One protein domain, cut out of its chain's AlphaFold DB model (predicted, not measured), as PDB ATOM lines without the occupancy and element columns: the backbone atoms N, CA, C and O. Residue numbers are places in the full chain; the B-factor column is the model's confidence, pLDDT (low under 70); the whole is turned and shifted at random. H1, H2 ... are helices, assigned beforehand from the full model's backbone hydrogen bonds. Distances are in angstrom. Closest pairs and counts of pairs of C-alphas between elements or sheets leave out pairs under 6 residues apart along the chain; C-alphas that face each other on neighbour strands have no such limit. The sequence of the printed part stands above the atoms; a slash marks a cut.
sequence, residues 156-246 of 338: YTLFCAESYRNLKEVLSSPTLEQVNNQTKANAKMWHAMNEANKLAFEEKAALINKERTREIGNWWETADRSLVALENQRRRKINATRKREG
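Overview. This is residues 156 to 246 of the 338 residues of the protein "HMG box domain-containing protein" of Smittium simulii (UniProt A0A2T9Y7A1). The long helix H3 is the crossbar of an open frame, with the crossed helices H1 and H2 near its first end and H4 as a free arm turning off beyond its last. The printed part has 91 residues with four named helices, H1 to H4 in order, and no named strand: all helix. It is extended, with a radius of gyration of the C-alphas of 19.7 A, spanning 49 by 34 by 25 A.

Arrangement. Residues 198 to 205 of H3, residues 195 to 222, touch residues 156 to 159 of H1, residues 156 to 170, about perpendicular at 86 degrees; the closest C-alphas, of Leu 158 and Ala 205, are 6.5 A apart. H1 touches H2, residues 176 to 192, at a steep tilt of 48 degrees, opposite ways; the closest C-alphas, of Cys 160 and Asn 186, are 6.3 A apart. H4, residues 225 to 244, is apart from H1, H2 and H3. In the four helices every O i to N i+4 pair is within hydrogen-bond range.

Along the chain. H3 measures 40.2 A, H4 29.0 A, H2 24.5 A and H1 21.4 A between first and last C-alphas. C-alpha 195 is at (-60.087, -124.221, 4.594), C-alpha 244 at (-15.867, -117.490, 22.575).

Size, cuts and confidence. The farthest C-alphas, of Ala 192 and Ser 226, are 50.4 A apart. The printed part has no cut, its three links are tight, and no printed residue is under pLDDT 70.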
ATOM      1  N   TYR A 156     -48.866-122.264   4.800       98.06
ATOM      2  CA  TYR A 156     -48.716-120.828   5.069       98.06
ATOM      3  C   TYR A 156     -47.403-120.239   4.531       98.06
ATOM      4  O   TYR A 156     -47.399-119.160   3.938       98.06
ATOM      5  N   THR A 157     -46.268-120.920   4.725       97.69
ATOM      6  CA  THR A 157     -44.982-120.406   4.221       97.69
ATOM      7  C   THR A 157     -44.912-120.417   2.699       97.69
ATOM      8  O   THR A 157     -44.288-119.525   2.128       97.69
ATOM      9  N   LEU A 158     -45.562-121.388   2.047       97.94
ATOM     10  CA  LEU A 158     -45.661-121.451   0.593       97.94
ATOM     11  C   LEU A 158     -46.540-120.311   0.065       97.94
ATOM     12  O   LEU A 158     -46.106-119.582  -0.822       97.94
ATOM     13  N   PHE A 159     -47.697-120.075   0.692       98.31
ATOM     14  CA  PHE A 159     -48.554-118.919   0.417       98.31
ATOM     15  C   PHE A 159     -47.794-117.589   0.556       98.31
ATOM     16  O   PHE A 159     -47.825-116.744  -0.338       98.31
ATOM     17  N   CYS A 160     -47.042-117.413   1.647       97.50
ATOM     18  CA  CYS A 160     -46.207-116.226   1.831       97.50
ATOM     19  C   CYS A 160     -45.154-116.093   0.725       97.50
ATOM     20  O   CYS A 160     -44.923-114.990   0.239       97.50
ATOM     21  N   ALA A 161     -44.511-117.197   0.333       96.56
ATOM     22  CA  ALA A 161     -43.491-117.199  -0.709       96.56
ATOM     23  C   ALA A 161     -44.057-116.800  -2.082       96.56
ATOM     24  O   ALA A 161     -43.420-116.008  -2.777       96.56
ATOM     25  N   GLU A 162     -45.246-117.287  -2.448       97.31
ATOM     26  CA  GLU A 162     -45.950-116.874  -3.673       97.31
ATOM     27  C   GLU A 162     -46.336-115.391  -3.622       97.31
ATOM     28  O   GLU A 162     -46.035-114.641  -4.545       97.31
ATOM     29  N   SER A 163     -46.882-114.927  -2.496       96.94
ATOM     30  CA  SER A 163     -47.205-113.511  -2.289       96.94
ATOM     31  C   SER A 163     -45.975-112.595  -2.423       96.94
ATOM     32  O   SER A 163     -46.039-111.544  -3.059       96.94
ATOM     33  N   TYR A 164     -44.809-113.007  -1.908       96.25
ATOM     34  CA  TYR A 164     -43.563-112.254  -2.107       96.25
ATOM     35  C   TYR A 164     -43.031-112.307  -3.537       96.25
ATOM     36  O   TYR A 164     -42.341-111.371  -3.943       96.25
ATOM     37  N   ARG A 165     -43.300-113.381  -4.288       95.75
ATOM     38  CA  ARG A 165     -42.962-113.441  -5.714       95.75
ATOM     39  C   ARG A 165     -43.753-112.372  -6.466       95.75
ATOM     40  O   ARG A 165     -43.133-111.538  -7.115       95.75
ATOM     41  N   ASN A 166     -45.061-112.297  -6.225       95.38
ATOM     42  CA  ASN A 166     -45.934-111.282  -6.819       95.38
ATOM     43  C   ASN A 166     -45.505-109.859  -6.420       95.38
ATOM     44  O   ASN A 166     -45.453-108.962  -7.255       95.38
ATOM     45  N   LEU A 167     -45.119-109.644  -5.154       94.50
ATOM     46  CA  LEU A 167     -44.610-108.340  -4.712       94.50
ATOM     47  C   LEU A 167     -43.341-107.928  -5.471       94.50
ATOM     48  O   LEU A 167     -43.197-106.759  -5.811       94.50
ATOM     49  N   LYS A 168     -42.422-108.867  -5.727       94.81
ATOM     50  CA  LYS A 168     -41.179-108.599  -6.467       94.81
ATOM     51  C   LYS A 168     -41.406-108.350  -7.953       94.81
ATOM     52  O   LYS A 168     -40.611-107.642  -8.555       94.81
ATOM     53  N   GLU A 169     -42.454-108.928  -8.533       94.94
ATOM     54  CA  GLU A 169     -42.847-108.654  -9.920       94.94
ATOM     55  C   GLU A 169     -43.368-107.220 -10.075       94.94
ATOM     56  O   GLU A 169     -43.061-106.563 -11.064       94.94
ATOM     57  N   VAL A 170     -44.086-106.705  -9.071       95.38
ATOM     58  CA  VAL A 170     -44.583-105.316  -9.061       95.38
ATOM     59  C   VAL A 170     -43.492-104.322  -8.651       95.38
ATOM     60  O   VAL A 170     -43.371-103.241  -9.222       95.38
ATOM     61  N   LEU A 171     -42.704-104.674  -7.636       91.62
ATOM     62  CA  LEU A 171     -41.662-103.841  -7.050       91.62
ATOM     63  C   LEU A 171     -40.340-104.593  -7.176       91.62
ATOM     64  O   LEU A 171     -39.965-105.332  -6.266       91.62
ATOM     65  N   SER A 172     -39.617-104.404  -8.280       90.56
ATOM     66  CA  SER A 172     -38.372-105.130  -8.593       90.56
ATOM     67  C   SER A 172     -37.350-105.170  -7.441       90.56
ATOM     68  O   SER A 172     -36.503-106.062  -7.382       90.56
ATOM     69  N   SER A 173     -37.395-104.215  -6.504       93.62
ATOM     70  CA  SER A 173     -36.626-104.230  -5.251       93.62
ATOM     71  C   SER A 173     -37.442-103.634  -4.092       93.62
ATOM     72  O   SER A 173     -37.361-102.429  -3.850       93.62
ATOM     73  N   PRO A 174     -38.236-104.447  -3.365       94.69
ATOM     74  CA  PRO A 174     -39.093-103.943  -2.299       94.69
ATOM     75  C   PRO A 174     -38.263-103.558  -1.067       94.69
ATOM     76  O   PRO A 174     -37.303-104.243  -0.700       94.69
ATOM     77  N   THR A 175     -38.650-102.476  -0.393       96.81
ATOM     78  CA  THR A 175     -38.011-102.029   0.850       96.81
ATOM     79  C   THR A 175     -38.340-102.970   2.014       96.81
ATOM     80  O   THR A 175     -39.335-103.700   1.999       96.81
ATOM     81  N   LEU A 176     -37.525-102.945   3.075       96.06
ATOM     82  CA  LEU A 176     -37.767-103.763   4.271       96.06
ATOM     83  C   LEU A 176     -39.134-103.467   4.910       96.06
ATOM     84  O   LEU A 176     -39.808-104.377   5.391       96.06
ATOM     85  N   GLU A 177     -39.558-102.204   4.897       97.12
ATOM     86  CA  GLU A 177     -40.867-101.800   5.404       97.12
ATOM     87  C   GLU A 177     -42.007-102.403   4.574       97.12
ATOM     88  O   GLU A 177     -42.940-102.969   5.144       97.12
ATOM     89  N   GLN A 178     -41.895-102.378   3.242       96.12
ATOM     90  CA  GLN A 178     -42.867-103.007   2.344       96.12
ATOM     91  C   GLN A 178     -42.960-104.518   2.584       96.12
ATOM     92  O   GLN A 178     -44.060-105.050   2.716       96.12
ATOM     93  N   VAL A 179     -41.824-105.208   2.737       96.50
ATOM     94  CA  VAL A 179     -41.794-106.646   3.062       96.50
ATOM     95  C   VAL A 179     -42.463-106.925   4.413       96.50
ATOM     96  O   VAL A 179     -43.261-107.858   4.526       96.50
ATOM     97  N   ASN A 180     -42.201-106.102   5.434       97.12
ATOM     98  CA  ASN A 180     -42.818-106.247   6.756       97.12
ATOM     99  C   ASN A 180     -44.336-106.017   6.709       97.12
ATOM    100  O   ASN A 180     -45.096-106.749   7.346       97.12
ATOM    101  N   ASN A 181     -44.788-105.022   5.945       97.12
ATOM    102  CA  ASN A 181     -46.208-104.741   5.757       97.12
ATOM    103  C   ASN A 181     -46.899-105.874   4.991       97.12
ATOM    104  O   ASN A 181     -47.948-106.346   5.434       97.12
ATOM    105  N   GLN A 182     -46.265-106.402   3.939       97.50
ATOM    106  CA  GLN A 182     -46.762-107.569   3.215       97.50
ATOM    107  C   GLN A 182     -46.821-108.811   4.113       97.50
ATOM    108  O   GLN A 182     -47.798-109.549   4.068       97.50
ATOM    109  N   THR A 183     -45.838-109.017   4.999       97.50
ATOM    110  CA  THR A 183     -45.865-110.120   5.979       97.50
ATOM    111  C   THR A 183     -47.119-110.047   6.855       97.50
ATOM    112  O   THR A 183     -47.816-111.044   7.046       97.50
ATOM    113  N   LYS A 184     -47.422-108.854   7.387       98.06
ATOM    114  CA  LYS A 184     -48.606-108.621   8.230       98.06
ATOM    115  C   LYS A 184     -49.902-108.814   7.440       98.06
ATOM    116  O   LYS A 184     -50.856-109.371   7.980       98.06
ATOM    117  N   ALA A 185     -49.938-108.368   6.184       98.12
ATOM    118  CA  ALA A 185     -51.076-108.568   5.292       98.12
ATOM    119  C   ALA A 185     -51.299-110.059   4.993       98.12
ATOM    120  O   ALA A 185     -52.413-110.546   5.169       98.12
ATOM    121  N   ASN A 186     -50.238-110.802   4.665       98.12
ATOM    122  CA  ASN A 186     -50.286-112.244   4.413       98.12
ATOM    123  C   ASN A 186     -50.834-113.021   5.611       98.12
ATOM    124  O   ASN A 186     -51.659-113.910   5.428       98.12
ATOM    125  N   ALA A 187     -50.431-112.672   6.836       98.31
ATOM    126  CA  ALA A 187     -50.977-113.306   8.034       98.31
ATOM    127  C   ALA A 187     -52.502-113.113   8.128       98.31
ATOM    128  O   ALA A 187     -53.238-114.080   8.316       98.31
ATOM    129  N   LYS A 188     -52.995-111.881   7.929       98.38
ATOM    130  CA  LYS A 188     -54.439-111.582   7.932       98.38
ATOM    131  C   LYS A 188     -55.180-112.323   6.815       98.38
ATOM    132  O   LYS A 188     -56.212-112.931   7.080       98.38
ATOM    133  N   MET A 189     -54.636-112.302   5.597       98.25
ATOM    134  CA  MET A 189     -55.203-112.997   4.438       98.25
ATOM    135  C   MET A 189     -55.284-114.505   4.672       98.25
ATOM    136  O   MET A 189     -56.326-115.101   4.427       98.25
ATOM    137  N   TRP A 190     -54.223-115.116   5.205       98.38
ATOM    138  CA  TRP A 190     -54.221-116.535   5.539       98.38
ATOM    139  C   TRP A 190     -55.289-116.869   6.580       98.38
ATOM    140  O   TRP A 190     -56.019-117.836   6.410       98.38
ATOM    141  N   HIS A 191     -55.442-116.066   7.637       98.25
ATOM    142  CA  HIS A 191     -56.490-116.308   8.630       98.25
ATOM    143  C   HIS A 191     -57.904-116.193   8.042       98.25
ATOM    144  O   HIS A 191     -58.733-117.043   8.354       98.25
ATOM    145  N   ALA A 192     -58.146-115.220   7.158       98.25
ATOM    146  CA  ALA A 192     -59.435-115.009   6.492       98.25
ATOM    147  C   ALA A 192     -59.752-116.028   5.378       98.25
ATOM    148  O   ALA A 192     -60.900-116.148   4.958       98.25
ATOM    149  N   MET A 193     -58.749-116.752   4.878       98.06
ATOM    150  CA  MET A 193     -58.908-117.734   3.807       98.06
ATOM    151  C   MET A 193     -59.720-118.954   4.274       98.06
ATOM    152  O   MET A 193     -59.539-119.437   5.399       98.06
ATOM    153  N   ASN A 194     -60.584-119.479   3.399       98.25
ATOM    154  CA  ASN A 194     -61.326-120.713   3.662       98.25
ATOM    155  C   ASN A 194     -60.383-121.928   3.780       98.25
ATOM    156  O   ASN A 194     -59.222-121.898   3.360       98.25
ATOM    157  N   GLU A 195     -60.882-123.009   4.374       98.12
ATOM    158  CA  GLU A 195     -60.087-124.221   4.594       98.12
ATOM    159  C   GLU A 195     -59.716-124.921   3.284       98.12
ATOM    160  O   GLU A 195     -58.601-125.413   3.164       98.12
ATOM    161  N   ALA A 196     -60.586-124.877   2.270       97.94
ATOM    162  CA  ALA A 196     -60.320-125.477   0.962       97.94
ATOM    163  C   ALA A 196     -59.069-124.888   0.282       97.94
ATOM    164  O   ALA A 196     -58.205-125.621  -0.195       97.94
ATOM    165  N   ASN A 197     -58.916-123.560   0.290       97.75
ATOM    166  CA  ASN A 197     -57.737-122.914  -0.285       97.75
ATOM    167  C   ASN A 197     -56.484-123.173   0.561       97.75
ATOM    168  O   ASN A 197     -55.404-123.381   0.008       97.75
ATOM    169  N   LYS A 198     -56.614-123.197   1.896       98.44
ATOM    170  CA  LYS A 198     -55.503-123.570   2.789       98.44
ATOM    171  C   LYS A 198     -55.019-124.988   2.498       98.44
ATOM    172  O   LYS A 198     -53.813-125.188   2.365       98.44
ATOM    173  N   LEU A 199     -55.945-125.930   2.323       98.31
ATOM    174  CA  LEU A 199     -55.654-127.323   1.999       98.31
ATOM    175  C   LEU A 199     -54.887-127.440   0.676       98.31
ATOM    176  O   LEU A 199     -53.865-128.117   0.627       98.31
ATOM    177  N   ALA A 200     -55.282-126.695  -0.361       98.31
ATOM    178  CA  ALA A 200     -54.554-126.679  -1.632       98.31
ATOM    179  C   ALA A 200     -53.080-126.239  -1.469       98.31
ATOM    180  O   ALA A 200     -52.179-126.780  -2.115       98.31
ATOM    181  N   PHE A 201     -52.795-125.276  -0.582       98.31
ATOM    182  CA  PHE A 201     -51.417-124.900  -0.246       98.31
ATOM    183  C   PHE A 201     -50.686-125.973   0.562       98.31
ATOM    184  O   PHE A 201     -49.482-126.158   0.378       98.31
ATOM    185  N   GLU A 202     -51.378-126.668   1.461       98.25
ATOM    186  CA  GLU A 202     -50.809-127.773   2.235       98.25
ATOM    187  C   GLU A 202     -50.435-128.961   1.346       98.25
ATOM    188  O   GLU A 202     -49.331-129.487   1.485       98.25
ATOM    189  N   GLU A 203     -51.281-129.323   0.381       98.31
ATOM    190  CA  GLU A 203     -51.009-130.375  -0.606       98.31
ATOM    191  C   GLU A 203     -49.792-130.034  -1.473       98.31
ATOM    192  O   GLU A 203     -48.861-130.838  -1.599       98.31
ATOM    193  N   LYS A 204     -49.735-128.803  -2.001       98.06
ATOM    194  CA  LYS A 204     -48.563-128.313  -2.743       98.06
ATOM    195  C   LYS A 204     -47.299-128.342  -1.882       98.06
ATOM    196  O   LYS A 204     -46.249-128.805  -2.327       98.06
ATOM    197  N   ALA A 205     -47.385-127.877  -0.635       97.88
ATOM    198  CA  ALA A 205     -46.255-127.880   0.287       97.88
ATOM    199  C   ALA A 205     -45.798-129.309   0.626       97.88
ATOM    200  O   ALA A 205     -44.594-129.564   0.711       97.88
ATOM    201  N   ALA A 206     -46.727-130.256   0.773       97.75
ATOM    202  CA  ALA A 206     -46.422-131.667   0.991       97.75
ATOM    203  C   ALA A 206     -45.660-132.273  -0.197       97.75
ATOM    204  O   ALA A 206     -44.658-132.963   0.018       97.75
ATOM    205  N   LEU A 207     -46.065-131.966  -1.434       97.56
ATOM    206  CA  LEU A 207     -45.365-132.410  -2.643       97.56
ATOM    207  C   LEU A 207     -43.928-131.865  -2.700       97.56
ATOM    208  O   LEU A 207     -42.982-132.647  -2.825       97.56
ATOM    209  N   ILE A 208     -43.749-130.556  -2.490       96.62
ATOM    210  CA  ILE A 208     -42.423-129.912  -2.450       96.62
ATOM    211  C   ILE A 208     -41.554-130.526  -1.344       96.62
ATOM    212  O   ILE A 208     -40.378-130.828  -1.545       96.62
ATOM    213  N   ASN A 209     -42.115-130.761  -0.155       95.81
ATOM    214  CA  ASN A 209     -41.379-131.376   0.949       95.81
ATOM    215  C   ASN A 209     -40.980-132.830   0.658       95.81
ATOM    216  O   ASN A 209     -39.922-133.273   1.120       95.81
ATOM    217  N   LYS A 210     -41.796-133.573  -0.099       95.94
ATOM    218  CA  LYS A 210     -41.486-134.934  -0.552       95.94
ATOM    219  C   LYS A 210     -40.304-134.931  -1.522       95.94
ATOM    220  O   LYS A 210     -39.384-135.730  -1.351       95.94
ATOM    221  N   GLU A 211     -40.292-134.023  -2.493       95.38
ATOM    222  CA  GLU A 211     -39.163-133.824  -3.416       95.38
ATOM    223  C   GLU A 211     -37.896-133.420  -2.671       95.38
ATOM    224  O   GLU A 211     -36.885-134.109  -2.765       95.38
ATOM    225  N   ARG A 212     -37.989-132.415  -1.799       93.94
ATOM    226  CA  ARG A 212     -36.896-132.003  -0.913       93.94
ATOM    227  C   ARG A 212     -36.315-133.174  -0.119       93.94
ATOM    228  O   ARG A 212     -35.100-133.293   0.021       93.94
ATOM    229  N   THR A 213     -37.166-134.026   0.455       92.94
ATOM    230  CA  THR A 213     -36.710-135.181   1.250       92.94
ATOM    231  C   THR A 213     -35.962-136.186   0.374       92.94
ATOM    232  O   THR A 213     -34.949-136.737   0.807       92.94
ATOM    233  N   ARG A 214     -36.417-136.374  -0.870       93.44
ATOM    234  CA  ARG A 214     -35.751-137.200  -1.883       93.44
ATOM    235  C   ARG A 214     -34.384-136.634  -2.249       93.44
ATOM    236  O   ARG A 214     -33.403-137.357  -2.168       93.44
ATOM    237  N   GLU A 215     -34.294-135.346  -2.562       94.12
ATOM    238  CA  GLU A 215     -33.039-134.690  -2.945       94.12
ATOM    239  C   GLU A 215     -32.014-134.667  -1.809       94.12
ATOM    240  O   GLU A 215     -30.843-134.967  -2.027       94.12
ATOM    241  N   ILE A 216     -32.448-134.362  -0.579       93.25
ATOM    242  CA  ILE A 216     -31.588-134.471   0.609       93.25
ATOM    243  C   ILE A 216     -31.085-135.906   0.743       93.25
ATOM    244  O   ILE A 216     -29.911-136.126   1.030       93.25
ATOM    245  N   GLY A 217     -31.970-136.872   0.527       91.69
ATOM    246  CA  GLY A 217     -31.627-138.276   0.542       91.69
ATOM    247  C   GLY A 217     -30.567-138.661  -0.495       91.69
ATOM    248  O   GLY A 217     -29.539-139.226  -0.132       91.69
ATOM    249  N   ASN A 218     -30.782-138.288  -1.754       93.06
ATOM    250  CA  ASN A 218     -29.850-138.533  -2.855       93.06
ATOM    251  C   ASN A 218     -28.496-137.857  -2.605       93.06
ATOM    252  O   ASN A 218     -27.444-138.426  -2.892       93.06
ATOM    253  N   TRP A 219     -28.501-136.655  -2.023       95.25
ATOM    254  CA  TRP A 219     -27.269-135.982  -1.629       95.25
ATOM    255  C   TRP A 219     -26.494-136.793  -0.588       95.25
ATOM    256  O   TRP A 219     -25.287-136.933  -0.715       95.25
ATOM    257  N   TRP A 220     -27.162-137.372   0.414       93.62
ATOM    258  CA  TRP A 220     -26.493-138.216   1.412       93.62
ATOM    259  C   TRP A 220     -25.985-139.551   0.853       93.62
ATOM    260  O   TRP A 220     -25.002-140.073   1.373       93.62
ATOM    261  N   GLU A 221     -26.609-140.088  -0.197       91.31
ATOM    262  CA  GLU A 221     -26.128-141.293  -0.895       91.31
ATOM    263  C   GLU A 221     -24.889-141.026  -1.748       91.31
ATOM    264  O   GLU A 221     -24.002-141.871  -1.831       91.31
ATOM    265  N   THR A 222     -24.829-139.852  -2.373       92.75
ATOM    266  CA  THR A 222     -23.768-139.489  -3.323       92.75
ATOM    267  C   THR A 222     -22.618-138.715  -2.680       92.75
ATOM    268  O   THR A 222     -21.509-138.702  -3.213       92.75
ATOM    269  N   ALA A 223     -22.842-138.069  -1.533       94.19
ATOM    270  CA  ALA A 223     -21.821-137.292  -0.843       94.19
ATOM    271  C   ALA A 223     -20.720-138.182  -0.248       94.19
ATOM    272  O   ALA A 223     -20.981-139.130   0.495       94.19
ATOM    273  N   ASP A 224     -19.460-137.803  -0.480       93.62
ATOM    274  CA  ASP A 224     -18.317-138.471   0.140       93.62
ATOM    275  C   ASP A 224     -18.329-138.274   1.668       93.62
ATOM    276  O   ASP A 224     -18.182-137.163   2.197       93.62
ATOM    277  N   ARG A 225     -18.459-139.391   2.395       91.56
ATOM    278  CA  ARG A 225     -18.460-139.447   3.865       91.56
ATOM    279  C   ARG A 225     -17.194-138.825   4.467       91.56
ATOM    280  O   ARG A 225     -17.259-138.230   5.546       91.56
ATOM    281  N   SER A 226     -16.057-138.923   3.775       92.25
ATOM    282  CA  SER A 226     -14.784-138.337   4.199       92.25
ATOM    283  C   SER A 226     -14.826-136.802   4.158       92.25
ATOM    284  O   SER A 226     -14.446-136.142   5.133       92.25
ATOM    285  N   LEU A 227     -15.402-136.223   3.097       93.69
ATOM    286  CA  LEU A 227     -15.598-134.777   2.959       93.69
ATOM    287  C   LEU A 227     -16.603-134.246   3.983       93.69
ATOM    288  O   LEU A 227     -16.376-133.189   4.577       93.69
ATOM    289  N   VAL A 228     -17.676-134.994   4.263       95.31
ATOM    290  CA  VAL A 228     -18.625-134.645   5.333       95.31
ATOM    291  C   VAL A 228     -17.930-134.621   6.700       95.31
ATOM    292  O   VAL A 228     -18.155-133.703   7.498       95.31
ATOM    293  N   ALA A 229     -17.055-135.592   6.987       94.00
ATOM    294  CA  ALA A 229     -16.284-135.623   8.229       94.00
ATOM    295  C   ALA A 229     -15.323-134.424   8.347       94.00
ATOM    296  O   ALA A 229     -15.263-133.795   9.411       94.00
ATOM    297  N   LEU A 230     -14.634-134.058   7.259       93.38
ATOM    298  CA  LEU A 230     -13.762-132.878   7.198       93.38
ATOM    299  C   LEU A 230     -14.544-131.569   7.384       93.38
ATOM    300  O   LEU A 230     -14.143-130.718   8.180       93.38
ATOM    301  N   GLU A 231     -15.702-131.418   6.739       96.12
ATOM    302  CA  GLU A 231     -16.579-130.257   6.935       96.12
ATOM    303  C   GLU A 231     -17.079-130.179   8.384       96.12
ATOM    304  O   GLU A 231     -17.091-129.107   8.991       96.12
ATOM    305  N   ASN A 232     -17.425-131.308   9.004       96.19
ATOM    306  CA  ASN A 232     -17.796-131.339  10.417       96.19
ATOM    307  C   ASN A 232     -16.630-130.962  11.341       96.19
ATOM    308  O   ASN A 232     -16.838-130.255  12.332       96.19
ATOM    309  N   GLN A 233     -15.401-131.373  11.020       95.19
ATOM    310  CA  GLN A 233     -14.205-130.932  11.736       95.19
ATOM    311  C   GLN A 233     -14.019-129.411  11.621       95.19
ATOM    312  O   GLN A 233     -13.790-128.743  12.635       95.19
ATOM    313  N   ARG A 234     -14.200-128.850  10.420       95.44
ATOM    314  CA  ARG A 234     -14.184-127.400  10.168       95.44
ATOM    315  C   ARG A 234     -15.241-126.676  11.006       95.44
ATOM    316  O   ARG A 234     -14.923-125.745  11.747       95.44
ATOM    317  N   ARG A 235     -16.494-127.152  10.989       95.88
ATOM    318  CA  ARG A 235     -17.601-126.585  11.784       95.88
ATOM    319  C   ARG A 235     -17.329-126.624  13.282       95.88
ATOM    320  O   ARG A 235     -17.670-125.666  13.969       95.88
ATOM    321  N   ARG A 236     -16.687-127.676  13.806       96.06
ATOM    322  CA  ARG A 236     -16.273-127.741  15.222       96.06
ATOM    323  C   ARG A 236     -15.270-126.641  15.577       96.06
ATOM    324  O   ARG A 236     -15.467-125.981  16.596       96.06
ATOM    325  N   LYS A 237     -14.261-126.394  14.732       94.44
ATOM    326  CA  LYS A 237     -13.306-125.286  14.928       94.44
ATOM    327  C   LYS A 237     -14.011-123.927  14.916       94.44
ATOM    328  O   LYS A 237     -13.845-123.142  15.845       94.44
ATOM    329  N   ILE A 238     -14.870-123.682  13.925       94.56
ATOM    330  CA  ILE A 238     -15.644-122.433  13.843       94.56
ATOM    331  C   ILE A 238     -16.561-122.280  15.062       94.56
ATOM    332  O   ILE A 238     -16.669-121.197  15.630       94.56
ATOM    333  N   ASN A 239     -17.190-123.365  15.516       96.38
ATOM    334  CA  ASN A 239     -18.036-123.358  16.705       96.38
ATOM    335  C   ASN A 239     -17.265-123.043  17.988       96.38
ATOM    336  O   ASN A 239     -17.850-122.437  18.884       96.38
ATOM    337  N   ALA A 240     -15.984-123.411  18.085       96.06
ATOM    338  CA  ALA A 240     -15.131-123.005  19.199       96.06
ATOM    339  C   ALA A 240     -14.930-121.480  19.212       96.06
ATOM    340  O   ALA A 240     -15.108-120.850  20.252       96.06
ATOM    341  N   THR A 241     -14.663-120.869  18.054       95.31
ATOM    342  CA  THR A 241     -14.568-119.404  17.929       95.31
ATOM    343  C   THR A 241     -15.906-118.716  18.200       95.31
ATOM    344  O   THR A 241     -15.967-117.848  19.065       95.31
ATOM    345  N   ARG A 242     -17.009-119.174  17.594       96.38
ATOM    346  CA  ARG A 242     -18.356-118.620  17.839       96.38
ATOM    347  C   ARG A 242     -18.765-118.705  19.308       96.38
ATOM    348  O   ARG A 242     -19.367-117.766  19.810       96.38
ATOM    349  N   LYS A 243     -18.410-119.794  20.008       97.25
ATOM    350  CA  LYS A 243     -18.651-119.936  21.455       97.25
ATOM    351  C   LYS A 243     -17.916-118.854  22.252       97.25
ATOM    352  O   LYS A 243     -18.523-118.293  23.154       97.25
ATOM    353  N   ARG A 244     -16.646-118.566  21.927       96.94
ATOM    354  CA  ARG A 244     -15.867-117.490  22.575       96.94
ATOM    355  C   ARG A 244     -16.490-116.113  22.341       96.94
ATOM    356  O   ARG A 244     -16.507-115.299  23.247       96.94
ATOM    357  N   GLU A 245     -17.061-115.893  21.161       97.44
ATOM    358  CA  GLU A 245     -17.759-114.652  20.796       97.44
ATOM    359  C   GLU A 245     -19.207-114.565  21.325       97.44
ATOM    360  O   GLU A 245     -19.928-113.636  20.972       97.44
ATOM    361  N   GLY A 246     -19.695-115.554  22.082       96.94
ATOM    362  CA  GLY A 246     -21.093-115.595  22.536       96.94
ATOM    363  C   GLY A 246     -22.126-115.834  21.423       96.94
ATOM    364  O   GLY A 246     -23.329-115.724  21.648       96.94
TER     365      GLY A 246